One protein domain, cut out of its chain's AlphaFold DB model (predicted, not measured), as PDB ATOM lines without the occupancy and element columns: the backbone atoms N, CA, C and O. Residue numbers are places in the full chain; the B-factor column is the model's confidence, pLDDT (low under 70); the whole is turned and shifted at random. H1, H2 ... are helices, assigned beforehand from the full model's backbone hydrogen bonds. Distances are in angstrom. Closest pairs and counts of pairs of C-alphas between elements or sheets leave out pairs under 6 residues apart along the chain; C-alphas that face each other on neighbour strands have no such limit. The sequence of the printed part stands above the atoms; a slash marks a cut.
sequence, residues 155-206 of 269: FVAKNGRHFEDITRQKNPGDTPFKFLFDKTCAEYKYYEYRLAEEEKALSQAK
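What this domain is: This is residues 155 to 206 of the 269 residues of the protein "SURP motif domain-containing protein" of Punica granatum (UniProt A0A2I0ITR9). What is the main picture? The long helix H3 makes one side of a narrow, three-sided frame; H1 and H2, end to end, make a second side, and the long link of residues 171 to 185 joins H2 to H3 as the third. The frame closes where H1 packs on H3, while H2 and H3 stay apart. What is it built of? The printed part has 52 residues with three named helices, H1, H2 and H3 along the chain, and no named strand: all helix, only just compact and close to loose, with a radius of gyration of the C-alphas of 11.9 A and an elongated outline spanning 37 by 21 by 13 A.

Where its parts are: Where is the longest helix? H3 is residues 186 to 206, 30.5 A from C-alpha 186 at (122.802, 90.662, 83.214) to C-alpha 206 at (125.336, 61.868, 92.805). Where are the others? H1 is residues 155 to 159, 6.1 A long, beginning at C-alpha 155 at (122.774, 71.152, 79.537). H2 is residues 162 to 170, 12.4 A long.

How they stand to each other: What touches H3? H1 touches it, and H3 does so with residues 195 to 202 alone; the closest C-alphas, of Ala 157 and Glu 199, are 5.1 A apart. How does H2 sit? H2 and H3 are apart. H1 and H2 only just touch, only at the corner by their link, with 3 pairs of C-alphas within 8 A; the closest, of Val 156 and Phe 163, are 6.0 A apart. Are the helix backbones in order? In H1, H2 and H3 every O i to N i+4 pair is within hydrogen-bond range.

The domain as a whole: How large is it? The two C-alphas farthest apart, of Gly 173 and Lys 206, are 37.1 A apart. Are there cuts or long links? The printed part has no cut; the link from H1 to H2 is tight, and that from H2 to H3 is long, with 15 residues. How confident is the model? The mean pLDDT of the printed part is 92.7, and no printed residue is under 70.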
ATOM      1  N   PHE A 155     122.113  71.924  80.590       96.56
ATOM      2  CA  PHE A 155     122.774  71.152  79.537       96.56
ATOM      3  C   PHE A 155     124.301  71.159  79.688       96.56
ATOM      4  O   PHE A 155     124.933  70.104  79.608       96.56
ATOM      5  N   VAL A 156     124.891  72.319  79.956       96.81
ATOM      6  CA  VAL A 156     126.333  72.495  80.138       96.81
ATOM      7  C   VAL A 156     126.802  71.874  81.454       96.81
ATOM      8  O   VAL A 156     127.824  71.198  81.453       96.81
ATOM      9  N   ALA A 157     126.035  71.970  82.544       95.69
ATOM     10  CA  ALA A 157     126.366  71.298  83.805       95.69
ATOM     11  C   ALA A 157     126.405  69.765  83.660       95.69
ATOM     12  O   ALA A 157     127.199  69.081  84.306       95.69
ATOM     13  N   LYS A 158     125.551  69.203  82.793       94.94
ATOM     14  CA  LYS A 158     125.480  67.752  82.553       94.94
ATOM     15  C   LYS A 158     126.549  67.243  81.591       94.94
ATOM     16  O   LYS A 158     127.058  66.146  81.806       94.94
ATOM     17  N   ASN A 159     126.849  67.994  80.531       95.19
ATOM     18  CA  ASN A 159     127.719  67.533  79.444       95.19
ATOM     19  C   ASN A 159     129.120  68.176  79.450       95.19
ATOM     20  O   ASN A 159     130.041  67.629  78.850       95.19
ATOM     21  N   GLY A 160     129.304  69.307  80.132       94.12
ATOM     22  CA  GLY A 160     130.563  70.042  80.269       94.12
ATOM     23  C   GLY A 160     130.612  71.372  79.500       94.12
ATOM     24  O   GLY A 160     129.866  71.597  78.547       94.12
ATOM     25  N   ARG A 161     131.556  72.245  79.890       94.19
ATOM     26  CA  ARG A 161     131.664  73.643  79.407       94.19
ATOM     27  C   ARG A 161     131.963  73.823  77.923       94.19
ATOM     28  O   ARG A 161     131.517  74.802  77.345       94.19
ATOM     29  N   HIS A 162     132.594  72.849  77.273       95.00
ATOM     30  CA  HIS A 162     132.826  72.884  75.823       95.00
ATOM     31  C   HIS A 162     131.534  73.030  74.994       95.00
ATOM     32  O   HIS A 162     131.563  73.559  73.883       95.00
ATOM     33  N   PHE A 163     130.377  72.620  75.525       95.81
ATOM     34  CA  PHE A 163     129.090  72.839  74.864       95.81
ATOM     35  C   PHE A 163     128.648  74.307  74.848       95.81
ATOM     36  O   PHE A 163     127.922  74.709  73.936       95.81
ATOM     37  N   GLU A 164     129.103  75.121  75.798       95.25
ATOM     38  CA  GLU A 164     128.927  76.573  75.739       95.25
ATOM     39  C   GLU A 164     129.682  77.137  74.533       95.25
ATOM     40  O   GLU A 164     129.111  77.870  73.726       95.25
ATOM     41  N   ASP A 165     130.936  76.716  74.356       95.38
ATOM     42  CA  ASP A 165     131.793  77.161  73.257       95.38
ATOM     43  C   ASP A 165     131.199  76.779  71.893       95.38
ATOM     44  O   ASP A 165     131.124  77.614  70.988       95.38
ATOM     45  N   ILE A 166     130.691  75.547  71.769       95.38
ATOM     46  CA  ILE A 166     129.978  75.080  70.570       95.38
ATOM     47  C   ILE A 166     128.733  75.936  70.316       95.38
ATOM     48  O   ILE A 166     128.465  76.310  69.173       95.38
ATOM     49  N   THR A 167     127.973  76.269  71.363       94.88
ATOM     50  CA  THR A 167     126.756  77.083  71.239       94.88
ATOM     51  C   THR A 167     127.085  78.492  70.751       94.88
ATOM     52  O   THR A 167     126.401  78.982  69.850       94.88
ATOM     53  N   ARG A 168     128.172  79.103  71.246       94.94
ATOM     54  CA  ARG A 168     128.690  80.385  70.736       94.94
ATOM     55  C   ARG A 168     129.106  80.276  69.271       94.94
ATOM     56  O   ARG A 168     128.701  81.092  68.451       94.94
ATOM     57  N   GLN A 169     129.861  79.244  68.903       94.88
ATOM     58  CA  GLN A 169     130.325  79.074  67.524       94.88
ATOM     59  C   GLN A 169     129.173  78.858  66.531       94.88
ATOM     60  O   GLN A 169     129.227  79.341  65.400       94.88
ATOM     61  N   LYS A 170     128.139  78.109  66.927       94.69
ATOM     62  CA  LYS A 170     127.000  77.778  66.061       94.69
ATOM     63  C   LYS A 170     125.980  78.904  65.929       94.69
ATOM     64  O   LYS A 170     125.240  78.901  64.950       94.69
ATOM     65  N   ASN A 171     125.943  79.839  66.875       92.19
ATOM     66  CA  ASN A 171     124.929  80.891  66.930       92.19
ATOM     67  C   ASN A 171     125.551  82.298  66.981       92.19
ATOM     68  O   ASN A 171     125.309  83.030  67.943       92.19
ATOM     69  N   PRO A 172     126.351  82.702  65.977       92.12
ATOM     70  CA  PRO A 172     126.871  84.061  65.919       92.12
ATOM     71  C   PRO A 172     125.747  85.076  65.662       92.12
ATOM     72  O   PRO A 172     124.793  84.799  64.934       92.12
ATOM     73  N   GLY A 173     125.890  86.282  66.214       89.44
ATOM     74  CA  GLY A 173     124.985  87.405  65.955       89.44
ATOM     75  C   GLY A 173     123.794  87.489  66.914       89.44
ATOM     76  O   GLY A 173     123.901  87.142  68.090       89.44
ATOM     77  N   ASP A 174     122.666  88.008  66.414       86.19
ATOM     78  CA  ASP A 174     121.480  88.313  67.223       86.19
ATOM     79  C   ASP A 174     120.550  87.114  67.404       86.19
ATOM     80  O   ASP A 174     119.439  87.046  66.879       86.19
ATOM     81  N   THR A 175     121.061  86.121  68.119       90.69
ATOM     82  CA  THR A 175     120.303  84.933  68.507       90.69
ATOM     83  C   THR A 175     119.883  85.034  69.974       90.69
ATOM     84  O   THR A 175     120.460  85.813  70.735       90.69
ATOM     85  N   PRO A 176     118.956  84.186  70.450       90.62
ATOM     86  CA  PRO A 176     118.674  84.069  71.881       90.62
ATOM     87  C   PRO A 176     119.899  83.684  72.730       90.62
ATOM     88  O   PRO A 176     119.851  83.809  73.947       90.62
ATOM     89  N   PHE A 177     120.994  83.234  72.102       93.50
ATOM     90  CA  PHE A 177     122.284  82.956  72.734       93.50
ATOM     91  C   PHE A 177     123.249  84.149  72.697       93.50
ATOM     92  O   PHE A 177     124.405  84.005  73.092       93.50
ATOM     93  N   LYS A 178     122.802  85.335  72.257       94.12
ATOM     94  CA  LYS A 178     123.636  86.545  72.180       94.12
ATOM     95  C   LYS A 178     124.263  86.904  73.533       94.12
ATOM     96  O   LYS A 178     125.394  87.383  73.571       94.12
ATOM     97  N   PHE A 179     123.581  86.600  74.640       93.25
ATOM     98  CA  PHE A 179     124.110  86.814  75.990       93.25
ATOM     99  C   PHE A 179     125.422  86.060  76.262       93.25
ATOM    100  O   PHE A 179     126.198  86.485  77.104       93.25
ATOM    101  N   LEU A 180     125.725  84.974  75.538       94.75
ATOM    102  CA  LEU A 180     126.987  84.242  75.703       94.75
ATOM    103  C   LEU A 180     128.216  85.000  75.178       94.75
ATOM    104  O   LEU A 180     129.342  84.615  75.490       94.75
ATOM    105  N   PHE A 181     128.025  86.028  74.348       93.44
ATOM    106  CA  PHE A 181     129.128  86.798  73.764       93.44
ATOM    107  C   PHE A 181     129.527  88.002  74.618       93.44
ATOM    108  O   PHE A 181     130.676  88.434  74.546       93.44
ATOM    109  N   ASP A 182     128.612  88.520  75.438       92.12
ATOM    110  CA  ASP A 182     128.876  89.636  76.339       92.12
ATOM    111  C   ASP A 182     128.814  89.174  77.794       92.12
ATOM    112  O   ASP A 182     127.748  89.043  78.390       92.12
ATOM    113  N   LYS A 183     129.985  88.980  78.399       90.50
ATOM    114  CA  LYS A 183     130.088  88.523  79.791       90.50
ATOM    115  C   LYS A 183     129.642  89.567  80.815       90.50
ATOM    116  O   LYS A 183     129.493  89.254  81.995       90.50
ATOM    117  N   THR A 184     129.473  90.818  80.399       90.44
ATOM    118  CA  THR A 184     129.084  91.909  81.296       90.44
ATOM    119  C   THR A 184     127.569  92.058  81.418       90.44
ATOM    120  O   THR A 184     127.110  92.636  82.410       90.44
ATOM    121  N   CYS A 185     126.801  91.493  80.476       89.81
ATOM    122  CA  CYS A 185     125.342  91.570  80.481       89.81
ATOM    123  C   CYS A 185     124.716  90.823  81.675       89.81
ATOM    124  O   CYS A 185     125.301  89.895  82.247       89.81
ATOM    125  N   ALA A 186     123.514  91.245  82.076       91.25
ATOM    126  CA  ALA A 186     122.802  90.662  83.214       91.25
ATOM    127  C   ALA A 186     122.436  89.191  82.957       91.25
ATOM    128  O   ALA A 186     122.538  88.348  83.847       91.25
ATOM    129  N   GLU A 187     122.081  88.878  81.715       91.81
ATOM    130  CA  GLU A 187     121.687  87.553  81.250       91.81
ATOM    131  C   GLU A 187     122.835  86.538  81.375       91.81
ATOM    132  O   GLU A 187     122.609  85.409  81.812       91.81
ATOM    133  N   TYR A 188     124.074  86.939  81.062       93.25
ATOM    134  CA  TYR A 188     125.249  86.077  81.232       93.25
ATOM    135  C   TYR A 188     125.544  85.797  82.704       93.25
ATOM    136  O   TYR A 188     125.762  84.648  83.079       93.25
ATOM    137  N   LYS A 189     125.473  86.820  83.564       93.62
ATOM    138  CA  LYS A 189     125.667  86.649  85.014       93.62
ATOM    139  C   LYS A 189     124.618  85.720  85.620       93.62
ATOM    140  O   LYS A 189     124.940  84.882  86.461       93.62
ATOM    141  N   TYR A 190     123.370  85.844  85.173       93.56
ATOM    142  CA  TYR A 190     122.303  84.925  85.553       93.56
ATOM    143  C   TYR A 190     122.604  83.491  85.091       93.56
ATOM    144  O   TYR A 190     122.476  82.555  85.881       93.56
ATOM    145  N   TYR A 191     123.049  83.315  83.845       94.94
ATOM    146  CA  TYR A 191     123.462  82.016  83.311       94.94
ATOM    147  C   TYR A 191     124.606  81.387  84.123       94.94
ATOM    148  O   TYR A 191     124.507  80.216  84.485       94.94
ATOM    149  N   GLU A 192     125.654  82.142  84.466       94.00
ATOM    150  CA  GLU A 192     126.770  81.635  85.278       94.00
ATOM    151  C   GLU A 192     126.317  81.193  86.672       94.00
ATOM    152  O   GLU A 192     126.696  80.110  87.129       94.00
ATOM    153  N   TYR A 193     125.467  81.992  87.323       93.81
ATOM    154  CA  TYR A 193     124.868  81.636  88.607       93.81
ATOM    155  C   TYR A 193     124.052  80.341  88.497       93.81
ATOM    156  O   TYR A 193     124.252  79.405  89.276       93.81
ATOM    157  N   ARG A 194     123.178  80.246  87.487       94.50
ATOM    158  CA  ARG A 194     122.370  79.045  87.248       94.50
ATOM    159  C   ARG A 194     123.222  77.817  86.995       94.50
ATOM    160  O   ARG A 194     122.913  76.750  87.514       94.50
ATOM    161  N   LEU A 195     124.282  77.956  86.212       94.69
ATOM    162  CA  LEU A 195     125.189  76.865  85.885       94.69
ATOM    163  C   LEU A 195     125.898  76.331  87.136       94.69
ATOM    164  O   LEU A 195     125.975  75.117  87.318       94.69
ATOM    165  N   ALA A 196     126.344  77.221  88.026       93.38
ATOM    166  CA  ALA A 196     126.944  76.837  89.302       93.38
ATOM    167  C   ALA A 196     125.946  76.114  90.224       93.38
ATOM    168  O   ALA A 196     126.300  75.131  90.884       93.38
ATOM    169  N   GLU A 197     124.692  76.569  90.262       93.44
ATOM    170  CA  GLU A 197     123.634  75.922  91.039       93.44
ATOM    171  C   GLU A 197     123.334  74.506  90.522       93.44
ATOM    172  O   GLU A 197     123.267  73.562  91.312       93.44
ATOM    173  N   GLU A 198     123.235  74.332  89.201       93.81
ATOM    174  CA  GLU A 198     123.027  73.027  88.562       93.81
ATOM    175  C   GLU A 198     124.212  72.078  88.793       93.81
ATOM    176  O   GLU A 198     124.000  70.922  89.164       93.81
ATOM    177  N   GLU A 199     125.459  72.541  88.638       91.56
ATOM    178  CA  GLU A 199     126.664  71.735  88.913       91.56
ATOM    179  C   GLU A 199     126.694  71.256  90.377       91.56
ATOM    180  O   GLU A 199     126.998  70.087  90.661       91.56
ATOM    181  N   LYS A 200     126.313  72.128  91.319       91.38
ATOM    182  CA  LYS A 200     126.205  71.787  92.744       91.38
ATOM    183  C   LYS A 200     125.071  70.793  93.010       91.38
ATOM    184  O   LYS A 200     125.267  69.838  93.764       91.38
ATOM    185  N   ALA A 201     123.899  70.993  92.412       91.81
ATOM    186  CA  ALA A 201     122.751  70.098  92.561       91.81
ATOM    187  C   ALA A 201     123.036  68.704  91.974       91.81
ATOM    188  O   ALA A 201     122.739  67.693  92.611       91.81
ATOM    189  N   LEU A 202     123.680  68.634  90.806       88.81
ATOM    190  CA  LEU A 202     124.119  67.384  90.174       88.81
ATOM    191  C   LEU A 202     125.133  66.631  91.035       88.81
ATOM    192  O   LEU A 202     125.056  65.406  91.137       88.81
ATOM    193  N   SER A 203     126.066  67.348  91.660       87.50
ATOM    194  CA  SER A 203     127.052  66.752  92.566       87.50
ATOM    195  C   SER A 203     126.388  66.177  93.821       87.50
ATOM    196  O   SER A 203     126.628  65.019  94.158       87.50
ATOM    197  N   GLN A 204     125.467  66.918  94.448       86.56
ATOM    198  CA  GLN A 204     124.706  66.432  95.611       86.56
ATOM    199  C   GLN A 204     123.790  65.247  95.275       86.56
ATOM    200  O   GLN A 204     123.669  64.303  96.059       86.56
ATOM    201  N   ALA A 205     123.159  65.261  94.099       86.88
ATOM    202  CA  ALA A 205     122.330  64.153  93.639       86.88
ATOM    203  C   ALA A 205     123.153  62.873  93.414       86.88
ATOM    204  O   ALA A 205     122.666  61.779  93.700       86.88
ATOM    205  N   LYS A 206     124.402  62.998  92.942       81.94
ATOM    206  CA  LYS A 206     125.336  61.868  92.805       81.94
ATOM    207  C   LYS A 206     125.809  61.341  94.162       81.94
ATOM    208  O   LYS A 206     125.860  60.129  94.346       81.94
TER     209      LYS A 206